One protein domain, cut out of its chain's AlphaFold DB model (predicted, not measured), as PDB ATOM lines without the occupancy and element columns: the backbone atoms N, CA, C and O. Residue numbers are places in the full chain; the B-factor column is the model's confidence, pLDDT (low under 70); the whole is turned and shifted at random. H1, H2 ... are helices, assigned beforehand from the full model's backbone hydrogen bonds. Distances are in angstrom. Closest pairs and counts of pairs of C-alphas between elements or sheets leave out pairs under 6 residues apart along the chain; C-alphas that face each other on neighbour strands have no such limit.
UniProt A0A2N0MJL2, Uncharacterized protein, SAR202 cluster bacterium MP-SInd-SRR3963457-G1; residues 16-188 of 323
ATOM      1  N   GLY A  16       6.361 -10.745  22.602       45.22
ATOM      2  CA  GLY A  16       7.400 -10.991  23.619       45.22
ATOM      3  C   GLY A  16       8.454  -9.882  23.708       45.22
ATOM      4  O   GLY A  16       9.607 -10.143  24.039       45.22
ATOM      5  N   LEU A  17       8.095  -8.637  23.390       46.69
ATOM      6  CA  LEU A  17       9.042  -7.529  23.293       46.69
ATOM      7  C   LEU A  17       9.526  -7.049  24.664       46.69
ATOM      8  O   LEU A  17      10.644  -6.563  24.743       46.69
ATOM      9  N   ALA A  18       8.768  -7.243  25.745       44.75
ATOM     10  CA  ALA A  18       9.289  -7.109  27.110       44.75
ATOM     11  C   ALA A  18      10.469  -8.065  27.375       44.75
ATOM     12  O   ALA A  18      11.506  -7.615  27.857       44.75
ATOM     13  N   ASP A  19      10.356  -9.340  26.977       47.19
ATOM     14  CA  ASP A  19      11.456 -10.306  27.074       47.19
ATOM     15  C   ASP A  19      12.606  -9.911  26.142       47.19
ATOM     16  O   ASP A  19      13.755  -9.950  26.563       47.19
ATOM     17  N   TRP A  20      12.319  -9.424  24.927       47.59
ATOM     18  CA  TRP A  20      13.341  -8.901  24.011       47.59
ATOM     19  C   TRP A  20      14.032  -7.636  24.532       47.59
ATOM     20  O   TRP A  20      15.227  -7.495  24.345       47.59
ATOM     21  N   TRP A  21      13.334  -6.716  25.199       50.16
ATOM     22  CA  TRP A  21      13.910  -5.489  25.764       50.16
ATOM     23  C   TRP A  21      14.685  -5.766  27.052       50.16
ATOM     24  O   TRP A  21      15.713  -5.139  27.290       50.16
ATOM     25  N   THR A  22      14.225  -6.707  27.881       50.34
ATOM     26  CA  THR A  22      14.997  -7.229  29.017       50.34
ATOM     27  C   THR A  22      16.224  -7.991  28.528       50.34
ATOM     28  O   THR A  22      17.297  -7.834  29.104       50.34
ATOM     29  N   GLN A  23      16.094  -8.750  27.443       50.31
ATOM     30  CA  GLN A  23      17.204  -9.421  26.785       50.31
ATOM     31  C   GLN A  23      18.143  -8.421  26.108       50.31
ATOM     32  O   GLN A  23      19.338  -8.580  26.253       50.31
ATOM     33  N   LEU A  24      17.647  -7.335  25.511       48.91
ATOM     34  CA  LEU A  24      18.460  -6.247  24.970       48.91
ATOM     35  C   LEU A  24      19.163  -5.477  26.088       48.91
ATOM     36  O   LEU A  24      20.299  -5.080  25.915       48.91
ATOM     37  N   LEU A  25      18.533  -5.256  27.246       53.06
ATOM     38  CA  LEU A  25      19.224  -4.690  28.409       53.06
ATOM     39  C   LEU A  25      20.294  -5.645  28.935       53.06
ATOM     40  O   LEU A  25      21.378  -5.189  29.275       53.06
ATOM     41  N   ALA A  26      20.009  -6.947  28.999       51.16
ATOM     42  CA  ALA A  26      20.992  -7.953  29.380       51.16
ATOM     43  C   ALA A  26      22.141  -8.019  28.362       51.16
ATOM     44  O   ALA A  26      23.292  -8.032  28.773       51.16
ATOM     45  N   GLU A  27      21.840  -7.955  27.066       51.59
ATOM     46  CA  GLU A  27      22.797  -7.901  25.960       51.59
ATOM     47  C   GLU A  27      23.576  -6.592  25.965       51.59
ATOM     48  O   GLU A  27      24.773  -6.641  25.790       51.59
ATOM     49  N   LEU A  28      22.971  -5.437  26.248       51.69
ATOM     50  CA  LEU A  28      23.672  -4.154  26.382       51.69
ATOM     51  C   LEU A  28      24.552  -4.123  27.630       51.69
ATOM     52  O   LEU A  28      25.612  -3.507  27.615       51.69
ATOM     53  N   VAL A  29      24.127  -4.767  28.720       52.50
ATOM     54  CA  VAL A  29      24.953  -4.958  29.917       52.50
ATOM     55  C   VAL A  29      26.090  -5.931  29.617       52.50
ATOM     56  O   VAL A  29      27.209  -5.664  30.038       52.50
ATOM     57  N   ASP A  30      25.850  -7.005  28.867       53.12
ATOM     58  CA  ASP A  30      26.869  -7.977  28.460       53.12
ATOM     59  C   ASP A  30      27.820  -7.415  27.383       53.12
ATOM     60  O   ASP A  30      29.025  -7.655  27.444       53.12
ATOM     61  N   GLU A  31      27.337  -6.586  26.460       52.59
ATOM     62  CA  GLU A  31      28.102  -5.826  25.467       52.59
ATOM     63  C   GLU A  31      28.917  -4.751  26.165       52.59
ATOM     64  O   GLU A  31      30.121  -4.701  25.967       52.59
ATOM     65  N   TRP A  32      28.330  -3.962  27.067       53.69
ATOM     66  CA  TRP A  32      29.085  -3.040  27.917       53.69
ATOM     67  C   TRP A  32      30.144  -3.790  28.732       53.69
ATOM     68  O   TRP A  32      31.287  -3.346  28.826       53.69
ATOM     69  N   ARG A  33      29.810  -4.968  29.268       53.62
ATOM     70  CA  ARG A  33      30.757  -5.864  29.947       53.62
ATOM     71  C   ARG A  33      31.838  -6.399  29.017       53.62
ATOM     72  O   ARG A  33      32.884  -6.747  29.549       53.62
ATOM     73  N   THR A  34      31.593  -6.487  27.712       50.50
ATOM     74  CA  THR A  34      32.534  -6.956  26.683       50.50
ATOM     75  C   THR A  34      33.416  -5.809  26.173       50.50
ATOM     76  O   THR A  34      34.631  -5.945  26.069       50.50
ATOM     77  N   GLU A  35      32.835  -4.634  25.940       43.25
ATOM     78  CA  GLU A  35      33.515  -3.419  25.487       43.25
ATOM     79  C   GLU A  35      34.406  -2.817  26.575       43.25
ATOM     80  O   GLU A  35      35.457  -2.267  26.260       43.25
ATOM     81  N   THR A  36      34.021  -2.956  27.848       47.19
ATOM     82  CA  THR A  36      34.835  -2.524  28.994       47.19
ATOM     83  C   THR A  36      35.823  -3.587  29.467       47.19
ATOM     84  O   THR A  36      36.536  -3.326  30.429       47.19
ATOM     85  N   ILE A  37      35.929  -4.765  28.824       51.12
ATOM     86  CA  ILE A  37      36.938  -5.795  29.166       51.12
ATOM     87  C   ILE A  37      38.349  -5.196  29.276       51.12
ATOM     88  O   ILE A  37      39.027  -5.516  30.243       51.12
ATOM     89  N   PRO A  38      38.820  -4.292  28.400       47.00
ATOM     90  CA  PRO A  38      40.160  -3.722  28.550       47.00
ATOM     91  C   PRO A  38      40.328  -2.864  29.820       47.00
ATOM     92  O   PRO A  38      41.363  -2.942  30.482       47.00
ATOM     93  N   GLU A  39      39.328  -2.057  30.208       48.09
ATOM     94  CA  GLU A  39      39.397  -1.218  31.421       48.09
ATOM     95  C   GLU A  39      38.975  -1.939  32.717       48.09
ATOM     96  O   GLU A  39      39.435  -1.575  33.806       48.09
ATOM     97  N   ARG A  40      38.108  -2.954  32.613       52.94
ATOM     98  CA  ARG A  40      37.624  -3.830  33.694       52.94
ATOM     99  C   ARG A  40      38.629  -4.932  33.997       52.94
ATOM    100  O   ARG A  40      38.907  -5.203  35.164       52.94
ATOM    101  N   ASP A  41      39.164  -5.535  32.940       52.59
ATOM    102  CA  ASP A  41      39.902  -6.788  32.941       52.59
ATOM    103  C   ASP A  41      41.293  -6.677  32.280       52.59
ATOM    104  O   ASP A  41      41.693  -7.577  31.545       52.59
ATOM    105  N   ASN A  42      42.117  -5.668  32.592       52.25
ATOM    106  CA  ASN A  42      43.583  -5.715  32.353       52.25
ATOM    107  C   ASN A  42      44.291  -6.873  33.137       52.25
ATOM    108  O   ASN A  42      45.427  -6.772  33.605       52.25
ATOM    109  N   LEU A  43      43.586  -7.987  33.327       59.22
ATOM    110  CA  LEU A  43      43.839  -9.189  34.094       59.22
ATOM    111  C   LEU A  43      44.573 -10.178  33.195       59.22
ATOM    112  O   LEU A  43      44.027 -11.176  32.722       59.22
ATOM    113  N   LEU A  44      45.843  -9.893  32.942       62.31
ATOM    114  CA  LEU A  44      46.734 -10.874  32.342       62.31
ATOM    115  C   LEU A  44      47.480 -11.567  33.471       62.31
ATOM    116  O   LEU A  44      48.515 -11.096  33.945       62.31
ATOM    117  N   GLY A  45      46.939 -12.701  33.913       64.19
ATOM    118  CA  GLY A  45      47.752 -13.685  34.607       64.19
ATOM    119  C   GLY A  45      48.893 -14.127  33.702       64.19
ATOM    120  O   GLY A  45      48.781 -14.107  32.478       64.19
ATOM    121  N   ASP A  46      49.992 -14.584  34.295       74.94
ATOM    122  CA  ASP A  46      51.170 -15.002  33.526       74.94
ATOM    123  C   ASP A  46      50.885 -16.209  32.600       74.94
ATOM    124  O   ASP A  46      51.739 -16.601  31.802       74.94
ATOM    125  N   LYS A  47      49.711 -16.851  32.731       75.75
ATOM    126  CA  LYS A  47      49.263 -18.015  31.956       75.75
ATOM    127  C   LYS A  47      47.756 -17.972  31.713       75.75
ATOM    128  O   LYS A  47      46.993 -17.605  32.606       75.75
ATOM    129  N   GLN A  48      47.300 -18.541  30.594       74.12
ATOM    130  CA  GLN A  48      45.864 -18.720  30.315       74.12
ATOM    131  C   GLN A  48      45.160 -19.525  31.422       74.12
ATOM    132  O   GLN A  48      44.010 -19.263  31.773       74.12
ATOM    133  N   SER A  49      45.851 -20.501  32.025       76.81
ATOM    134  CA  SER A  49      45.299 -21.262  33.148       76.81
ATOM    135  C   SER A  49      45.030 -20.419  34.390       76.81
ATOM    136  O   SER A  49      44.186 -20.809  35.192       76.81
ATOM    137  N   ASP A  50      45.759 -19.320  34.581       77.31
ATOM    138  CA  ASP A  50      45.571 -18.429  35.724       77.31
ATOM    139  C   ASP A  50      44.378 -17.501  35.483       77.31
ATOM    140  O   ASP A  50      43.545 -17.380  36.378       77.31
ATOM    141  N   ASN A  51      44.180 -17.030  34.246       76.00
ATOM    142  CA  ASN A  51      42.957 -16.326  33.835       76.00
ATOM    143  C   ASN A  51      41.716 -17.203  34.047       76.00
ATOM    144  O   ASN A  51      40.774 -16.794  34.715       76.00
ATOM    145  N   LYS A  52      41.737 -18.470  33.605       77.69
ATOM    146  CA  LYS A  52      40.598 -19.380  33.844       77.69
ATOM    147  C   LYS A  52      40.317 -19.613  35.328       77.69
ATOM    148  O   LYS A  52      39.165 -19.733  35.733       77.69
ATOM    149  N   ARG A  53      41.357 -19.703  36.164       83.06
ATOM    150  CA  ARG A  53      41.179 -19.846  37.617       83.06
ATOM    151  C   ARG A  53      40.635 -18.567  38.242       83.06
ATOM    152  O   ARG A  53      39.788 -18.677  39.120       83.06
ATOM    153  N   HIS A  54      41.098 -17.399  37.793       83.50
ATOM    154  CA  HIS A  54      40.549 -16.109  38.194       83.50
ATOM    155  C   HIS A  54      39.049 -16.062  37.906       83.50
ATOM    156  O   HIS A  54      38.284 -15.822  38.830       83.50
ATOM    157  N   VAL A  55      38.626 -16.391  36.682       78.56
ATOM    158  CA  VAL A  55      37.214 -16.406  36.266       78.56
ATOM    159  C   VAL A  55      36.356 -17.270  37.193       78.56
ATOM    160  O   VAL A  55      35.352 -16.796  37.718       78.56
ATOM    161  N   ILE A  56      36.789 -18.502  37.477       82.38
ATOM    162  CA  ILE A  56      36.069 -19.420  38.379       82.38
ATOM    163  C   ILE A  56      35.964 -18.843  39.799       82.38
ATOM    164  O   ILE A  56      34.895 -18.864  40.414       82.38
ATOM    165  N   VAL A  57      37.076 -18.341  40.347       87.12
ATOM    166  CA  VAL A  57      37.108 -17.796  41.713       87.12
ATOM    167  C   VAL A  57      36.284 -16.510  41.799       87.12
ATOM    168  O   VAL A  57      35.529 -16.351  42.753       87.12
ATOM    169  N   ARG A  58      36.371 -15.631  40.797       86.44
ATOM    170  CA  ARG A  58      35.589 -14.394  40.682       86.44
ATOM    171  C   ARG A  58      34.103 -14.685  40.582       86.44
ATOM    172  O   ARG A  58      33.345 -14.123  41.363       86.44
ATOM    173  N   GLY A  59      33.694 -15.589  39.695       82.69
ATOM    174  CA  GLY A  59      32.294 -15.981  39.552       82.69
ATOM    175  C   GLY A  59      31.712 -16.508  40.864       82.69
ATOM    176  O   GLY A  59      30.667 -16.051  41.321       82.69
ATOM    177  N   SER A  60      32.446 -17.398  41.536       87.81
ATOM    178  CA  SER A  60      32.031 -17.936  42.833       87.81
ATOM    179  C   SER A  60      32.019 -16.885  43.952       87.81
ATOM    180  O   SER A  60      31.111 -16.891  44.785       87.81
ATOM    181  N   PHE A  61      32.994 -15.970  43.978       90.75
ATOM    182  CA  PHE A  61      33.028 -14.850  44.920       90.75
ATOM    183  C   PHE A  61      31.815 -13.935  44.732       90.75
ATOM    184  O   PHE A  61      31.098 -13.676  45.696       90.75
ATOM    185  N   LEU A  62      31.557 -13.501  43.496       88.00
ATOM    186  CA  LEU A  62      30.458 -12.604  43.151       88.00
ATOM    187  C   LEU A  62      29.083 -13.229  43.439       88.00
ATOM    188  O   LEU A  62      28.188 -12.525  43.897       88.00
ATOM    189  N   ASP A  63      28.931 -14.549  43.273       87.06
ATOM    190  CA  ASP A  63      27.689 -15.258  43.615       87.06
ATOM    191  C   ASP A  63      27.361 -15.165  45.110       87.06
ATOM    192  O   ASP A  63      26.210 -14.967  45.487       87.06
ATOM    193  N   HIS A  64      28.372 -15.262  45.977       89.44
ATOM    194  CA  HIS A  64      28.180 -15.053  47.413       89.44
ATOM    195  C   HIS A  64      28.009 -13.570  47.743       89.44
ATOM    196  O   HIS A  64      27.180 -13.218  48.576       89.44
ATOM    197  N   PHE A  65      28.777 -12.711  47.075       91.12
ATOM    198  CA  PHE A  65      28.784 -11.275  47.308       91.12
ATOM    199  C   PHE A  65      27.424 -10.631  47.016       91.12
ATOM    200  O   PHE A  65      26.865  -9.971  47.885       91.12
ATOM    201  N   PHE A  66      26.842 -10.882  45.841       88.06
ATOM    202  CA  PHE A  66      25.561 -10.290  45.443       88.06
ATOM    203  C   PHE A  66      24.329 -10.991  46.026       88.06
ATOM    204  O   PHE A  66      23.241 -10.420  45.995       88.06
ATOM    205  N   ARG A  67      24.476 -12.201  46.582       86.31
ATOM    206  CA  ARG A  67      23.422 -12.853  47.380       86.31
ATOM    207  C   ARG A  67      23.426 -12.430  48.846       86.31
ATOM    208  O   ARG A  67      22.538 -12.841  49.585       86.31
ATOM    209  N   ASP A  68      24.420 -11.661  49.277       88.81
ATOM    210  CA  ASP A  68      24.465 -11.142  50.635       88.81
ATOM    211  C   ASP A  68      23.434 -10.029  50.829       88.81
ATOM    212  O   ASP A  68      23.389  -9.064  50.057       88.81
ATOM    213  N   ASP A  69      22.646 -10.138  51.898       89.69
ATOM    214  CA  ASP A  69      21.591  -9.175  52.217       89.69
ATOM    215  C   ASP A  69      22.141  -7.757  52.425       89.69
ATOM    216  O   ASP A  69      21.457  -6.790  52.107       89.69
ATOM    217  N   ARG A  70      23.376  -7.597  52.929       88.81
ATOM    218  CA  ARG A  70      23.963  -6.267  53.167       88.81
ATOM    219  C   ARG A  70      24.363  -5.611  51.857       88.81
ATOM    220  O   ARG A  70      24.057  -4.443  51.649       88.81
ATOM    221  N   THR A  71      25.010  -6.371  50.977       89.94
ATOM    222  CA  THR A  71      25.360  -5.898  49.630       89.94
ATOM    223  C   THR A  71      24.099  -5.536  48.853       89.94
ATOM    224  O   THR A  71      24.031  -4.469  48.250       89.94
ATOM    225  N   THR A  72      23.072  -6.386  48.920       88.94
ATOM    226  CA  THR A  72      21.770  -6.114  48.299       88.94
ATOM    227  C   THR A  72      21.122  -4.857  48.877       88.94
ATOM    228  O   THR A  72      20.704  -4.009  48.099       88.94
ATOM    229  N   ALA A  73      21.107  -4.688  50.201       91.88
ATOM    230  CA  ALA A  73      20.505  -3.523  50.845       91.88
ATOM    231  C   ALA A  73      21.187  -2.201  50.458       91.88
ATOM    232  O   ALA A  73      20.492  -1.222  50.208       91.88
ATOM    233  N   ILE A  74      22.522  -2.176  50.369       93.00
ATOM    234  CA  ILE A  74      23.275  -0.983  49.946       93.00
ATOM    235  C   ILE A  74      22.962  -0.634  48.486       93.00
ATOM    236  O   ILE A  74      22.698   0.520  48.160       93.00
ATOM    237  N   ILE A  75      22.932  -1.634  47.599       91.12
ATOM    238  CA  ILE A  75      22.575  -1.401  46.194       91.12
ATOM    239  C   ILE A  75      21.131  -0.902  46.082       91.12
ATOM    240  O   ILE A  75      20.863   0.030  45.325       91.12
ATOM    241  N   ASP A  76      20.205  -1.482  46.842       90.69
ATOM    242  CA  ASP A  76      18.803  -1.063  46.847       90.69
ATOM    243  C   ASP A  76      18.638   0.365  47.385       90.69
ATOM    244  O   ASP A  76      17.806   1.122  46.878       90.69
ATOM    245  N   GLU A  77      19.459   0.770  48.357       93.56
ATOM    246  CA  GLU A  77      19.540   2.150  48.830       93.56
ATOM    247  C   GLU A  77      19.972   3.090  47.698       93.56
ATOM    248  O   GLU A  77      19.258   4.053  47.409       93.56
ATOM    249  N   TRP A  78      21.053   2.794  46.969       93.00
ATOM    250  CA  TRP A  78      21.464   3.590  45.801       93.00
ATOM    251  C   TRP A  78      20.380   3.667  44.724       93.00
ATOM    252  O   TRP A  78      20.112   4.737  44.173       93.00
ATOM    253  N   VAL A  79      19.715   2.546  44.438       89.88
ATOM    254  CA  VAL A  79      18.618   2.482  43.463       89.88
ATOM    255  C   VAL A  79      17.428   3.324  43.924       89.88
ATOM    256  O   VAL A  79      16.805   3.988  43.097       89.88
ATOM    257  N   SER A  80      17.131   3.379  45.224       89.75
ATOM    258  CA  SER A  80      16.020   4.180  45.761       89.75
ATOM    259  C   SER A  80      16.186   5.693  45.551       89.75
ATOM    260  O   SER A  80      15.193   6.417  45.494       89.75
ATOM    261  N   HIS A  81      17.428   6.157  45.384       87.56
ATOM    262  CA  HIS A  81      17.761   7.544  45.054       87.56
ATOM    263  C   HIS A  81      17.739   7.829  43.546       87.56
ATOM    264  O   HIS A  81      17.815   8.988  43.130       87.56
ATOM    265  N   SER A  82      17.641   6.794  42.706       84.50
ATOM    266  CA  SER A  82      17.525   6.969  41.262       84.50
ATOM    267  C   SER A  82      16.110   7.423  40.868       84.50
ATOM    268  O   SER A  82      15.126   7.085  41.533       84.50
ATOM    269  N   PRO A  83      15.957   8.194  39.775       85.31
ATOM    270  CA  PRO A  83      14.648   8.429  39.180       85.31
ATOM    271  C   PRO A  83      13.973   7.091  38.843       85.31
ATOM    272  O   PRO A  83      14.679   6.114  38.601       85.31
ATOM    273  N   PRO A  84      12.631   7.031  38.725       87.06
ATOM    274  CA  PRO A  84      11.902   5.796  38.417       87.06
ATOM    275  C   PRO A  84      12.087   5.387  36.941       87.06
ATOM    276  O   PRO A  84      11.149   5.367  36.143       87.06
ATOM    277  N   LEU A  85      13.332   5.122  36.539       81.12
ATOM    278  CA  LEU A  85      13.726   4.761  35.184       81.12
ATOM    279  C   LEU A  85      13.197   3.377  34.822       81.12
ATOM    280  O   LEU A  85      12.774   3.204  33.685       81.12
ATOM    281  N   GLY A  86      13.115   2.447  35.777       79.12
ATOM    282  CA  GLY A  86      12.457   1.157  35.575       79.12
ATOM    283  C   GLY A  86      10.971   1.276  35.227       79.12
ATOM    284  O   GLY A  86      10.510   0.638  34.286       79.12
ATOM    285  N   GLU A  87      10.216   2.161  35.885       84.25
ATOM    286  CA  GLU A  87       8.806   2.397  35.529       84.25
ATOM    287  C   GLU A  87       8.678   2.997  34.125       84.25
ATOM    288  O   GLU A  87       7.882   2.533  33.312       84.25
ATOM    289  N   LYS A  88       9.518   3.988  33.797       82.25
ATOM    290  CA  LYS A  88       9.549   4.602  32.457       82.25
ATOM    291  C   LYS A  88       9.985   3.608  31.379       82.25
ATOM    292  O   LYS A  88       9.509   3.687  30.247       82.25
ATOM    293  N   PHE A  89      10.877   2.685  31.723       79.25
ATOM    294  CA  PHE A  89      11.285   1.587  30.860       79.25
ATOM    295  C   PHE A  89      10.122   0.620  30.619       79.25
ATOM    296  O   PHE A  89       9.847   0.296  29.469       79.25
ATOM    297  N   LEU A  90       9.369   0.244  31.657       77.31
ATOM    298  CA  LEU A  90       8.168  -0.590  31.524       77.31
ATOM    299  C   LEU A  90       7.068   0.092  30.697       77.31
ATOM    300  O   LEU A  90       6.432  -0.555  29.867       77.31
ATOM    301  N   GLU A  91       6.861   1.403  30.858       82.31
ATOM    302  CA  GLU A  91       5.936   2.176  30.016       82.31
ATOM    303  C   GLU A  91       6.345   2.157  28.534       82.31
ATOM    304  O   GLU A  91       5.489   2.071  27.646       82.31
ATOM    305  N   LEU A  92       7.649   2.273  28.260       79.62
ATOM    306  CA  LEU A  92       8.208   2.177  26.914       79.62
ATOM    307  C   LEU A  92       8.052   0.759  26.354       79.62
ATOM    308  O   LEU A  92       7.555   0.617  25.238       79.62
ATOM    309  N   ALA A  93       8.422  -0.262  27.127       71.62
ATOM    310  CA  ALA A  93       8.318  -1.667  26.748       71.62
ATOM    311  C   ALA A  93       6.868  -2.037  26.417       71.62
ATOM    312  O   ALA A  93       6.598  -2.515  25.323       71.62
ATOM    313  N   SER A  94       5.911  -1.669  27.275       76.94
ATOM    314  CA  SER A  94       4.483  -1.901  27.035       76.94
ATOM    315  C   SER A  94       3.964  -1.187  25.778       76.94
ATOM    316  O   SER A  94       3.143  -1.733  25.037       76.94
ATOM    317  N   ALA A  95       4.445   0.025  25.486       73.69
ATOM    318  CA  ALA A  95       4.091   0.716  24.247       73.69
ATOM    319  C   ALA A  95       4.726   0.074  23.004       73.69
ATOM    320  O   ALA A  95       4.114   0.089  21.935       73.69
ATOM    321  N   ALA A  96       5.931  -0.482  23.132       71.56
ATOM    322  CA  ALA A  96       6.584  -1.247  22.079       71.56
ATOM    323  C   ALA A  96       5.874  -2.592  21.838       71.56
ATOM    324  O   ALA A  96       5.617  -2.924  20.684       71.56
ATOM    325  N   ASP A  97       5.463  -3.303  22.892       69.50
ATOM    326  CA  ASP A  97       4.651  -4.527  22.810       69.50
ATOM    327  C   ASP A  97       3.321  -4.263  22.093       69.50
ATOM    328  O   ASP A  97       2.942  -4.980  21.170       69.50
ATOM    329  N   GLY A  98       2.616  -3.193  22.485       68.69
ATOM    330  CA  GLY A  98       1.360  -2.805  21.843       68.69
ATOM    331  C   GLY A  98       1.536  -2.442  20.367       68.69
ATOM    332  O   GLY A  98       0.657  -2.724  19.555       68.69
ATOM    333  N   LEU A  99       2.676  -1.843  20.008       71.25
ATOM    334  CA  LEU A  99       3.029  -1.566  18.621       71.25
ATOM    335  C   LEU A  99       3.279  -2.872  17.850       71.25
ATOM    336  O   LEU A  99       2.693  -3.057  16.789       71.25
ATOM    337  N   ALA A 100       4.067  -3.796  18.395       67.25
ATOM    338  CA  ALA A 100       4.355  -5.079  17.759       67.25
ATOM    339  C   ALA A 100       3.127  -5.962  17.556       67.25
ATOM    340  O   ALA A 100       2.921  -6.454  16.452       67.25
ATOM    341  N   ALA A 101       2.253  -6.072  18.558       68.75
ATOM    342  CA  ALA A 101       1.028  -6.859  18.445       68.75
ATOM    343  C   ALA A 101       0.121  -6.376  17.296       68.75
ATOM    344  O   ALA A 101      -0.512  -7.177  16.610       68.75
ATOM    345  N   VAL A 102       0.058  -5.059  17.067       69.06
ATOM    346  CA  VAL A 102      -0.711  -4.484  15.953       69.06
ATOM    347  C   VAL A 102      -0.038  -4.758  14.609       69.06
ATOM    348  O   VAL A 102      -0.734  -5.001  13.628       69.06
ATOM    349  N   LEU A 103       1.292  -4.745  14.557       65.75
ATOM    350  CA  LEU A 103       2.050  -4.980  13.329       65.75
ATOM    351  C   LEU A 103       2.032  -6.443  12.904       65.75
ATOM    352  O   LEU A 103       1.816  -6.721  11.731       65.75
ATOM    353  N   GLU A 104       2.179  -7.370  13.850       66.19
ATOM    354  CA  GLU A 104       2.015  -8.806  13.606       66.19
ATOM    355  C   GLU A 104       0.634  -9.115  13.036       66.19
ATOM    356  O   GLU A 104       0.510  -9.874  12.079       66.19
ATOM    357  N   ALA A 105      -0.406  -8.471  13.570       67.06
ATOM    358  CA  ALA A 105      -1.766  -8.628  13.070       67.06
ATOM    359  C   ALA A 105      -1.979  -8.047  11.657       67.06
ATOM    360  O   ALA A 105      -2.989  -8.365  11.029       67.06
ATOM    361  N   GLN A 106      -1.079  -7.185  11.168       64.25
ATOM    362  CA  GLN A 106      -1.198  -6.508   9.870       64.25
ATOM    363  C   GLN A 106      -0.082  -6.855   8.871       64.25
ATOM    364  O   GLN A 106      -0.072  -6.296   7.778       64.25
ATOM    365  N   GLU A 107       0.834  -7.766   9.216       65.75
ATOM    366  CA  GLU A 107       2.016  -8.131   8.412       65.75
ATOM    367  C   GLU A 107       2.864  -6.914   7.956       65.75
ATOM    368  O   GLU A 107       3.594  -6.975   6.963       65.75
ATOM    369  N   GLU A 108       2.797  -5.787   8.678       60.91
ATOM    370  CA  GLU A 108       3.553  -4.574   8.346       60.91
ATOM    371  C   GLU A 108       4.971  -4.614   8.941       60.91
ATOM    372  O   GLU A 108       5.172  -4.924  10.115       60.91
ATOM    373  N   LYS A 109       5.979  -4.238   8.140       61.31
ATOM    374  CA  LYS A 109       7.374  -4.116   8.595       61.31
ATOM    375  C   LYS A 109       7.643  -2.728   9.185       61.31
ATOM    376  O   LYS A 109       7.383  -1.718   8.530       61.31
ATOM    377  N   ILE A 110       8.261  -2.684  10.366       56.84
ATOM    378  CA  ILE A 110       8.878  -1.474  10.926       56.84
ATOM    379  C   ILE A 110      10.386  -1.517  10.746       56.84
ATOM    380  O   ILE A 110      11.023  -2.550  10.939       56.84
ATOM    381  N   LEU A 111      10.952  -0.358  10.417       56.72
ATOM    382  CA  LEU A 111      12.390  -0.140  10.460       56.72
ATOM    383  C   LEU A 111      12.721   0.632  11.740       56.72
ATOM    384  O   LEU A 111      12.075   1.636  12.055       56.72
ATOM    385  N   LEU A 112      13.731   0.164  12.470       53.16
ATOM    386  CA  LEU A 112      14.407   0.966  13.482       53.16
ATOM    387  C   LEU A 112      15.511   1.746  12.767       53.16
ATOM    388  O   LEU A 112      16.358   1.156  12.094       53.16
ATOM    389  N   THR A 113      15.473   3.072  12.843       55.16
ATOM    390  CA  THR A 113      16.498   3.902  12.201       55.16
ATOM    391  C   THR A 113      17.797   3.895  13.002       55.16
ATOM    392  O   THR A 113      17.816   3.541  14.176       55.16
ATOM    393  N   TYR A 114      18.884   4.374  12.392       36.16
ATOM    394  CA  TYR A 114      20.149   4.639  13.093       36.16
ATOM    395  C   TYR A 114      19.993   5.661  14.238       36.16
ATOM    396  O   TYR A 114      20.695   5.608  15.243       36.16
ATOM    397  N   GLU A 115      19.018   6.568  14.128       48.44
ATOM    398  CA  GLU A 115      18.633   7.496  15.204       48.44
ATOM    399  C   GLU A 115      17.781   6.810  16.294       48.44
ATOM    400  O   GLU A 115      17.324   7.434  17.261       48.44
ATOM    401  N   ASN A 116      17.607   5.492  16.160       60.09
ATOM    402  CA  ASN A 116      16.829   4.621  17.014       60.09
ATOM    403  C   ASN A 116      15.390   5.136  17.170       60.09
ATOM    404  O   ASN A 116      14.875   5.207  18.284       60.09
ATOM    405  N   GLU A 117      14.761   5.556  16.074       64.38
ATOM    406  CA  GLU A 117      13.337   5.886  16.014       64.38
ATOM    407  C   GLU A 117      12.595   4.812  15.214       64.38
ATOM    408  O   GLU A 117      13.106   4.293  14.220       64.38
ATOM    409  N   PHE A 118      11.373   4.487  15.631       67.19
ATOM    410  CA  PHE A 118      10.503   3.595  14.872       67.19
ATOM    411  C   PHE A 118       9.888   4.351  13.696       67.19
ATOM    412  O   PHE A 118       9.289   5.414  13.886       67.19
ATOM    413  N   ILE A 119       9.994   3.797  12.488       70.81
ATOM    414  CA  ILE A 119       9.349   4.341  11.288       70.81
ATOM    415  C   ILE A 119       8.474   3.287  10.602       70.81
ATOM    416  O   ILE A 119       8.783   2.096  10.605       70.81
ATOM    417  N   VAL A 120       7.382   3.752   9.994       69.38
ATOM    418  CA  VAL A 120       6.442   2.942   9.202       69.38
ATOM    419  C   VAL A 120       6.331   3.485   7.778       69.38
ATOM    420  O   VAL A 120       6.554   4.685   7.572       69.38
ATOM    421  N   PRO A 121       5.978   2.642   6.791       71.44
ATOM    422  CA  PRO A 121       5.694   3.087   5.432       71.44
ATOM    423  C   PRO A 121       4.673   4.233   5.374       71.44
ATOM    424  O   PRO A 121       3.717   4.308   6.144       71.44
ATOM    425  N   THR A 122       4.823   5.132   4.401       70.75
ATOM    426  CA  THR A 122       3.950   6.312   4.247       70.75
ATOM    427  C   THR A 122       2.473   5.946   4.039       70.75
ATOM    428  O   THR A 122       1.586   6.729   4.389       70.75
ATOM    429  N   GLY A 123       2.219   4.753   3.486       72.94
ATOM    430  CA  GLY A 123       0.890   4.193   3.233       72.94
ATOM    431  C   GLY A 123       0.238   3.472   4.418       72.94
ATOM    432  O   GLY A 123      -0.910   3.068   4.272       72.94
ATOM    433  N   SER A 124       0.926   3.327   5.558       73.00
ATOM    434  CA  SER A 124       0.391   2.638   6.740       73.00
ATOM    435  C   SER A 124      -0.847   3.330   7.320       73.00
ATOM    436  O   SER A 124      -1.019   4.550   7.192       73.00
ATOM    437  N   ASP A 125      -1.687   2.549   8.002       81.38
ATOM    438  CA  ASP A 125      -2.902   3.023   8.675       81.38
ATOM    439  C   ASP A 125      -2.592   4.157   9.680       81.38
ATOM    440  O   ASP A 125      -1.575   4.152  10.382       81.38
ATOM    441  N   GLU A 126      -3.476   5.155   9.788       83.56
ATOM    442  CA  GLU A 126      -3.303   6.279  10.721       83.56
ATOM    443  C   GLU A 126      -3.245   5.840  12.192       83.56
ATOM    444  O   GLU A 126      -2.561   6.471  13.001       83.56
ATOM    445  N   LYS A 127      -3.895   4.729  12.557       82.00
ATOM    446  CA  LYS A 127      -3.768   4.116  13.887       82.00
ATOM    447  C   LYS A 127      -2.353   3.597  14.124       82.00
ATOM    448  O   LYS A 127      -1.818   3.817  15.209       82.00
ATOM    449  N   ILE A 128      -1.731   2.974  13.121       77.00
ATOM    450  CA  ILE A 128      -0.337   2.513  13.191       77.00
ATOM    451  C   ILE A 128       0.600   3.713  13.330       77.00
ATOM    452  O   ILE A 128       1.427   3.752  14.242       77.00
ATOM    453  N   LYS A 129       0.423   4.753  12.507       82.00
ATOM    454  CA  LYS A 129       1.212   5.993  12.616       82.00
ATOM    455  C   LYS A 129       1.070   6.656  13.988       82.00
ATOM    456  O   LYS A 129       2.050   7.175  14.527       82.00
ATOM    457  N   LEU A 130      -0.131   6.641  14.570       84.31
ATOM    458  CA  LEU A 130      -0.381   7.173  15.908       84.31
ATOM    459  C   LEU A 130       0.323   6.348  16.994       84.31
ATOM    460  O   LEU A 130       0.928   6.933  17.896       84.31
ATOM    461  N   LEU A 131       0.289   5.015  16.897       80.88
ATOM    462  CA  LEU A 131       1.001   4.112  17.807       80.88
ATOM    463  C   LEU A 131       2.515   4.336  17.737       80.88
ATOM    464  O   LEU A 131       3.136   4.563  18.772       80.88
ATOM    465  N   VAL A 132       3.087   4.406  16.534       80.44
ATOM    466  CA  VAL A 132       4.511   4.713  16.323       80.44
ATOM    467  C   VAL A 132       4.893   6.063  16.930       80.44
ATOM    468  O   VAL A 132       5.880   6.159  17.658       80.44
ATOM    469  N   ARG A 133       4.096   7.118  16.700       84.94
ATOM    470  CA  ARG A 133       4.335   8.436  17.319       84.94
ATOM    471  C   ARG A 133       4.302   8.373  18.844       84.94
ATOM    472  O   ARG A 133       5.128   9.019  19.488       84.94
ATOM    473  N   ASN A 134       3.370   7.615  19.418       86.12
ATOM    474  CA  ASN A 134       3.268   7.427  20.862       86.12
ATOM    475  C   ASN A 134       4.504   6.697  21.416       86.12
ATOM    476  O   ASN A 134       5.121   7.176  22.367       86.12
ATOM    477  N   THR A 135       4.917   5.596  20.789       80.69
ATOM    478  CA  THR A 135       6.103   4.830  21.197       80.69
ATOM    479  C   THR A 135       7.380   5.666  21.069       80.69
ATOM    480  O   THR A 135       8.143   5.757  22.029       80.69
ATOM    481  N   ASN A 136       7.568   6.402  19.967       80.19
ATOM    482  CA  ASN A 136       8.704   7.321  19.797       80.19
ATOM    483  C   ASN A 136       8.704   8.475  20.812       80.19
ATOM    484  O   ASN A 136       9.769   8.922  21.239       80.19
ATOM    485  N   SER A 137       7.530   8.978  21.207       86.12
ATOM    486  CA  SER A 137       7.410   9.988  22.267       86.12
ATOM    487  C   SER A 137       7.905   9.442  23.611       86.12
ATOM    488  O   SER A 137       8.724  10.084  24.276       86.12
ATOM    489  N   LYS A 138       7.487   8.222  23.982       82.50
ATOM    490  CA  LYS A 138       7.969   7.550  25.199       82.50
ATOM    491  C   LYS A 138       9.467   7.262  25.141       82.50
ATOM    492  O   LYS A 138      10.158   7.524  26.118       82.50
ATOM    493  N   LEU A 139       9.979   6.818  23.995       76.06
ATOM    494  CA  LEU A 139      11.402   6.548  23.789       76.06
ATOM    495  C   LEU A 139      12.257   7.810  23.959       76.06
ATOM    496  O   LEU A 139      13.246   7.798  24.689       76.06
ATOM    497  N   ARG A 140      11.847   8.930  23.349       78.38
ATOM    498  CA  ARG A 140      12.521  10.229  23.518       78.38
ATOM    499  C   ARG A 140      12.478  10.712  24.964       78.38
ATOM    500  O   ARG A 140      13.492  11.188  25.473       78.38
ATOM    501  N   ARG A 141      11.333  10.565  25.639       82.62
ATOM    502  CA  ARG A 141      11.196  10.899  27.062       82.62
ATOM    503  C   ARG A 141      12.129  10.048  27.922       82.62
ATOM    504  O   ARG A 141      12.865  10.609  28.724       82.62
ATOM    505  N   PHE A 142      12.130   8.731  27.727       79.25
ATOM    506  CA  PHE A 142      12.999   7.799  28.442       79.25
ATOM    507  C   PHE A 142      14.477   8.172  28.269       79.25
ATOM    508  O   PHE A 142      15.169   8.373  29.260       79.25
ATOM    509  N   ARG A 143      14.936   8.395  27.030       71.25
ATOM    510  CA  ARG A 143      16.316   8.833  26.753       71.25
ATOM    511  C   ARG A 143      16.682  10.132  27.448       71.25
ATOM    512  O   ARG A 143      17.749  10.221  28.041       71.25
ATOM    513  N   SER A 144      15.817  11.137  27.354       76.56
ATOM    514  CA  SER A 144      16.055  12.437  27.985       76.56
ATOM    515  C   SER A 144      16.253  12.289  29.495       76.56
ATOM    516  O   SER A 144      17.166  12.877  30.065       76.56
ATOM    517  N   GLU A 145      15.446  11.446  30.134       82.56
ATOM    518  CA  GLU A 145      15.509  11.178  31.572       82.56
ATOM    519  C   GLU A 145      16.760  10.386  31.963       82.56
ATOM    520  O   GLU A 145      17.431  10.757  32.922       82.56
ATOM    521  N   VAL A 146      17.120   9.358  31.189       74.19
ATOM    522  CA  VAL A 146      18.366   8.596  31.377       74.19
ATOM    523  C   VAL A 146      19.583   9.509  31.235       74.19
ATOM    524  O   VAL A 146      20.430   9.554  32.120       74.19
ATOM    525  N   MET A 147      19.645  10.305  30.165       72.38
ATOM    526  CA  MET A 147      20.749  11.239  29.939       72.38
ATOM    527  C   MET A 147      20.802  12.328  31.008       72.38
ATOM    528  O   MET A 147      21.887  12.713  31.433       72.38
ATOM    529  N   LYS A 148      19.650  12.833  31.460       78.56
ATOM    530  CA  LYS A 148      19.597  13.790  32.566       78.56
ATOM    531  C   LYS A 148      20.166  13.171  33.839       78.56
ATOM    532  O   LYS A 148      20.941  13.840  34.512       78.56
ATOM    533  N   TYR A 149      19.811  11.922  34.137       79.81
ATOM    534  CA  TYR A 149      20.312  11.216  35.308       79.81
ATOM    535  C   TYR A 149      21.815  10.950  35.233       79.81
ATOM    536  O   TYR A 149      22.541  11.316  36.143       79.81
ATOM    537  N   TRP A 150      22.320  10.411  34.123       75.44
ATOM    538  CA  TRP A 150      23.758  10.152  33.965       75.44
ATOM    539  C   TRP A 150      24.631  11.413  34.011       75.44
ATOM    540  O   TRP A 150      25.818  11.333  34.313       75.44
ATOM    541  N   ASN A 151      24.055  12.582  33.722       73.19
ATOM    542  CA  ASN A 151      24.735  13.871  33.853       73.19
ATOM    543  C   ASN A 151      24.484  14.562  35.204       73.19
ATOM    544  O   ASN A 151      24.934  15.694  35.386       73.19
ATOM    545  N   SER A 152      23.755  13.925  36.121       79.38
ATOM    546  CA  SER A 152      23.379  14.505  37.405       79.38
ATOM    547  C   SER A 152      24.459  14.296  38.468       79.38
ATOM    548  O   SER A 152      25.304  13.399  38.368       79.38
ATOM    549  N   ASP A 153      24.443  15.145  39.496       86.38
ATOM    550  CA  ASP A 153      25.379  15.017  40.613       86.38
ATOM    551  C   ASP A 153      25.032  13.807  41.491       86.38
ATOM    552  O   ASP A 153      25.936  13.179  42.034       86.38
ATOM    553  N   GLU A 154      23.760  13.398  41.544       86.81
ATOM    554  CA  GLU A 154      23.317  12.182  42.236       86.81
ATOM    555  C   GLU A 154      23.943  10.923  41.624       86.81
ATOM    556  O   GLU A 154      24.421  10.052  42.346       86.81
ATOM    557  N   PHE A 155      24.001  10.825  40.291       78.06
ATOM    558  CA  PHE A 155      24.662   9.696  39.633       78.06
ATOM    559  C   PHE A 155      26.168   9.669  39.927       78.06
ATOM    560  O   PHE A 155      26.730   8.614  40.218       78.06
ATOM    561  N   ARG A 156      26.829  10.834  39.910       76.75
ATOM    562  CA  ARG A 156      28.252  10.943  40.277       76.75
ATOM    563  C   ARG A 156      28.503  10.565  41.731       76.75
ATOM    564  O   ARG A 156      29.514   9.930  42.019       76.75
ATOM    565  N   GLN A 157      27.592  10.943  42.623       86.06
ATOM    566  CA  GLN A 157      27.653  10.578  44.029       86.06
ATOM    567  C   GLN A 157      27.574   9.059  44.196       86.06
ATOM    568  O   GLN A 157      28.453   8.496  44.835       86.06
ATOM    569  N   VAL A 158      26.619   8.381  43.546       83.81
ATOM    570  CA  VAL A 158      26.528   6.910  43.602       83.81
ATOM    571  C   VAL A 158      27.800   6.248  43.067       83.81
ATOM    572  O   VAL A 158      28.306   5.308  43.672       83.81
ATOM    573  N   VAL A 159      28.373   6.750  41.969       79.69
ATOM    574  CA  VAL A 159      29.656   6.236  41.458       79.69
ATOM    575  C   VAL A 159      30.774   6.394  42.497       79.69
ATOM    576  O   VAL A 159      31.580   5.479  42.656       79.69
ATOM    577  N   SER A 160      30.828   7.514  43.224       82.19
ATOM    578  CA  SER A 160      31.779   7.699  44.331       82.19
ATOM    579  C   SER A 160      31.524   6.704  45.464       82.19
ATOM    580  O   SER A 160      32.446   6.014  45.875       82.19
ATOM    581  N   GLU A 161      30.272   6.563  45.902       89.81
ATOM    582  CA  GLU A 161      29.885   5.657  46.988       89.81
ATOM    583  C   GLU A 161      30.176   4.187  46.658       89.81
ATOM    584  O   GLU A 161      30.574   3.428  47.537       89.81
ATOM    585  N   ILE A 162      30.048   3.777  45.390       87.25
ATOM    586  CA  ILE A 162      30.449   2.437  44.937       87.25
ATOM    587  C   ILE A 162      31.961   2.234  45.097       87.25
ATOM    588  O   ILE A 162      32.388   1.161  45.528       87.25
ATOM    589  N   ASN A 163      32.776   3.239  44.752       83.00
ATOM    590  CA  ASN A 163      34.225   3.164  44.954       83.00
ATOM    591  C   ASN A 163      34.555   3.082  46.449       83.00
ATOM    592  O   ASN A 163      35.253   2.154  46.854       83.00
ATOM    593  N   ASP A 164      33.991   3.981  47.260       87.94
ATOM    594  CA  ASP A 164      34.212   4.034  48.710       87.94
ATOM    595  C   ASP A 164      33.799   2.716  49.384       87.94
ATOM    596  O   ASP A 164      34.556   2.151  50.169       87.94
ATOM    597  N   PHE A 165      32.648   2.145  49.008       90.12
ATOM    598  CA  PHE A 165      32.175   0.854  49.511       90.12
ATOM    599  C   PHE A 165      33.173  -0.283  49.244       90.12
ATOM    600  O   PHE A 165      33.446  -1.113  50.118       90.12
ATOM    601  N   VAL A 166      33.741  -0.329  48.037       87.00
ATOM    602  CA  VAL A 166      34.731  -1.343  47.653       87.00
ATOM    603  C   VAL A 166      36.074  -1.121  48.364       87.00
ATOM    604  O   VAL A 166      36.703  -2.085  48.827       87.00
ATOM    605  N   GLU A 167      36.492   0.136  48.520       86.50
ATOM    606  CA  GLU A 167      37.691   0.517  49.272       86.50
ATOM    607  C   GLU A 167      37.571   0.202  50.772       86.50
ATOM    608  O   GLU A 167      38.513  -0.347  51.357       86.50
ATOM    609  N   ASP A 168      36.408   0.434  51.382       88.81
ATOM    610  CA  ASP A 168      36.125   0.169  52.797       88.81
ATOM    611  C   ASP A 168      36.202  -1.324  53.140       88.81
ATOM    612  O   ASP A 168      36.699  -1.716  54.205       88.81
ATOM    613  N   MET A 169      35.807  -2.195  52.205       86.19
ATOM    614  CA  MET A 169      36.010  -3.646  52.315       86.19
ATOM    615  C   MET A 169      37.482  -4.063  52.175       86.19
ATOM    616  O   MET A 169      37.830  -5.238  52.353       86.19
ATOM    617  N   ARG A 170      38.368  -3.108  51.866       85.62
ATOM    618  CA  ARG A 170      39.787  -3.319  51.567       85.62
ATOM    619  C   ARG A 170      39.968  -4.331  50.441       85.62
ATOM    620  O   ARG A 170      40.835  -5.208  50.525       85.62
ATOM    621  N   LEU A 171      39.119  -4.231  49.425       85.56
ATOM    622  CA  LEU A 171      39.169  -5.011  48.197       85.56
ATOM    623  C   LEU A 171      39.383  -4.030  47.040       85.56
ATOM    624  O   LEU A 171      38.437  -3.796  46.301       85.56
ATOM    625  N   PRO A 172      40.577  -3.423  46.869       75.50
ATOM    626  CA  PRO A 172      40.814  -2.319  45.924       75.50
ATOM    627  C   PRO A 172      40.866  -2.793  44.457       75.50
ATOM    628  O   PRO A 172      41.706  -2.383  43.656       75.50
ATOM    629  N   TRP A 173      40.002  -3.736  44.107       83.44
ATOM    630  CA  TRP A 173      39.895  -4.348  42.807       83.44
ATOM    631  C   TRP A 173      38.969  -3.505  41.942       83.44
ATOM    632  O   TRP A 173      37.753  -3.505  42.127       83.44
ATOM    633  N   LYS A 174      39.539  -2.820  40.947       77.31
ATOM    634  CA  LYS A 174      38.767  -2.024  39.977       77.31
ATOM    635  C   LYS A 174      37.670  -2.845  39.299       77.31
ATOM    636  O   LYS A 174      36.579  -2.338  39.067       77.31
ATOM    637  N   TRP A 175      37.930  -4.125  39.030       79.75
ATOM    638  CA  TRP A 175      36.929  -5.019  38.454       79.75
ATOM    639  C   TRP A 175      35.706  -5.190  39.369       79.75
ATOM    640  O   TRP A 175      34.595  -5.304  38.865       79.75
ATOM    641  N   LEU A 176      35.873  -5.158  40.698       84.12
ATOM    642  CA  LEU A 176      34.761  -5.284  41.644       84.12
ATOM    643  C   LEU A 176      33.892  -4.022  41.653       84.12
ATOM    644  O   LEU A 176      32.670  -4.138  41.657       84.12
ATOM    645  N   VAL A 177      34.505  -2.836  41.568       83.06
ATOM    646  CA  VAL A 177      33.789  -1.556  41.385       83.06
ATOM    647  C   VAL A 177      32.887  -1.629  40.152       83.06
ATOM    648  O   VAL A 177      31.703  -1.313  40.232       83.06
ATOM    649  N   TRP A 178      33.420  -2.111  39.027       77.94
ATOM    650  CA  TRP A 178      32.656  -2.258  37.787       77.94
ATOM    651  C   TRP A 178      31.522  -3.285  37.885       77.94
ATOM    652  O   TRP A 178      30.447  -3.041  37.342       77.94
ATOM    653  N   GLU A 179      31.716  -4.408  38.583       83.44
ATOM    654  CA  GLU A 179      30.644  -5.393  38.801       83.44
ATOM    655  C   GLU A 179      29.515  -4.813  39.659       83.44
ATOM    656  O   GLU A 179      28.341  -4.968  39.321       83.44
ATOM    657  N   VAL A 180      29.852  -4.104  40.742       86.25
ATOM    658  CA  VAL A 180      28.861  -3.440  41.603       86.25
ATOM    659  C   VAL A 180      28.106  -2.368  40.823       86.25
ATOM    660  O   VAL A 180      26.876  -2.330  40.863       86.25
ATOM    661  N   PHE A 181      28.825  -1.549  40.056       82.19
ATOM    662  CA  PHE A 181      28.237  -0.537  39.186       82.19
ATOM    663  C   PHE A 181      27.308  -1.142  38.125       82.19
ATOM    664  O   PHE A 181      26.209  -0.632  37.920       82.19
ATOM    665  N   GLY A 182      27.700  -2.257  37.503       78.06
ATOM    666  CA  GLY A 182      26.867  -2.975  36.537       78.06
ATOM    667  C   GLY A 182      25.561  -3.492  37.147       78.06
ATOM    668  O   GLY A 182      24.494  -3.297  36.566       78.06
ATOM    669  N   VAL A 183      25.616  -4.091  38.343       82.12
ATOM    670  CA  VAL A 183      24.410  -4.554  39.057       82.12
ATOM    671  C   VAL A 183      23.516  -3.384  39.461       82.12
ATOM    672  O   VAL A 183      22.300  -3.461  39.290       82.12
ATOM    673  N   TYR A 184      24.102  -2.294  39.955       85.38
ATOM    674  CA  TYR A 184      23.367  -1.074  40.269       85.38
ATOM    675  C   TYR A 184      22.643  -0.521  39.029       85.38
ATOM    676  O   TYR A 184      21.430  -0.320  39.078       85.38
ATOM    677  N   LEU A 185      23.341  -0.357  37.896       78.38
ATOM    678  CA  LEU A 185      22.731   0.099  36.643       78.38
ATOM    679  C   LEU A 185      21.585  -0.813  36.206       78.38
ATOM    680  O   LEU A 185      20.518  -0.321  35.842       78.38
ATOM    681  N   ALA A 186      21.775  -2.130  36.273       76.44
ATOM    682  CA  ALA A 186      20.728  -3.080  35.925       76.44
ATOM    683  C   ALA A 186      19.496  -2.921  36.832       76.44
ATOM    684  O   ALA A 186      18.372  -2.892  36.331       76.44
ATOM    685  N   ARG A 187      19.689  -2.731  38.146       82.38
ATOM    686  CA  ARG A 187      18.591  -2.554  39.111       82.38
ATOM    687  C   ARG A 187      17.860  -1.217  39.012       82.38
ATOM    688  O   ARG A 187      16.680  -1.159  39.350       82.38
ATOM    689  N   VAL A 188      18.502  -0.177  38.480       82.19
ATOM    690  CA  VAL A 188      17.835   1.094  38.133       82.19
ATOM    691  C   VAL A 188      16.737   0.884  37.075       82.19
ATOM    692  O   VAL A 188      15.713   1.573  37.095       82.19
TER     693      VAL A 188
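What this domain is: This is residues 16 to 188 of the 323 residues of an uncharacterized protein of SAR202 cluster bacterium MP-SInd-SRR3963457-G1 (UniProt A0A2N0MJL2). This is a long, loose assembly of helices in two parts: at one end H5 and H6 fold back on each other as a long helical hairpin, and at the other H4 and H7 pack on H8. H1 runs between the two parts, its first residues on H5 and residues 25 to 29 by H8, while H3 lies out beyond H8 at the end away from the hairpin. The printed part has 173 residues with eight named helices, H1 to H8 in chain order, and no named strand; its class is all helix. It is loose, with a radius of gyration of the C-alphas of 20.1 A, and elongated, spanning 61 by 37 by 26 A.

Where its parts are: Find C-alpha 17 at (9.042, -7.529, 23.293); from there H1 runs to residue 35, 24.9 A away. H2 is short, residues 37 to 40. H3 takes residues 48 to 66 over 26.7 A, and H4 residues 69 to 80. H5, residues 85 to 104, covers 28.1 A. Look next for C-alpha 126 at (-3.303, 6.279, 10.721), where H6, the longest helix with 25 residues, sets out for residue 150, 35.9 A away. H7 is residues 153 to 168, 22.0 A. H8, residues 174 to 188, covers 21.2 A and ends at C-alpha 188 at (17.835, 1.094, 38.133).

How they stand to each other: Begin at the hub, H8, which touches five helices. It forms a helical hairpin with H7 at a steep tilt of 44 degrees; their closest C-alphas are those of Asn 163 and Val 177, 5.9 A apart. H4 touches H8 with residues 75 to 79 alone, closest at the C-alphas of Val 79 and Val 188, 5.6 A. H1 only just touches H8, with 3 pairs of C-alphas within 8 A, closest at Val 29 and Gly 182, 7.2 A. H2 also only just touches H8, with 3 pairs, closest at the C-alphas of Arg 40 and Trp 175, 5.0 A. H3 and H8 are near each other. H5 and H8 touch only at their ends, and only just, with 3 pairs; the C-alphas of Gly 86 and Val 188 are closest, 6.0 A. H5 and H6 form a helical hairpin at a shallow tilt of 23 degrees, closest at the C-alphas of Ala 95 and Thr 135, 5.5 A. H1 touches H5 with residues 17 to 21 alone, closest at the C-alphas of Leu 17 and Asp 97, 5.3 A. H6 and H8 are apart. Each O i to N i+4 pair is within hydrogen-bond range in H1 and H3 to H8; H2 is too short for such a pair, and its one O i to N i+3 pair is not within range.

The domain as a whole: The C-alphas farthest apart are those of Asp 46 and Glu 126, 62.8 A. The printed part has no cut. The one long link is H5 to H6, residues 105 to 125, where residues 111 to 112 pair antiparallel with 118 to 119. Mean pLDDT of the printed part is 74.2; look for values under 70 at residues 16 to 45, 97 to 98, 100 to 118 and 120.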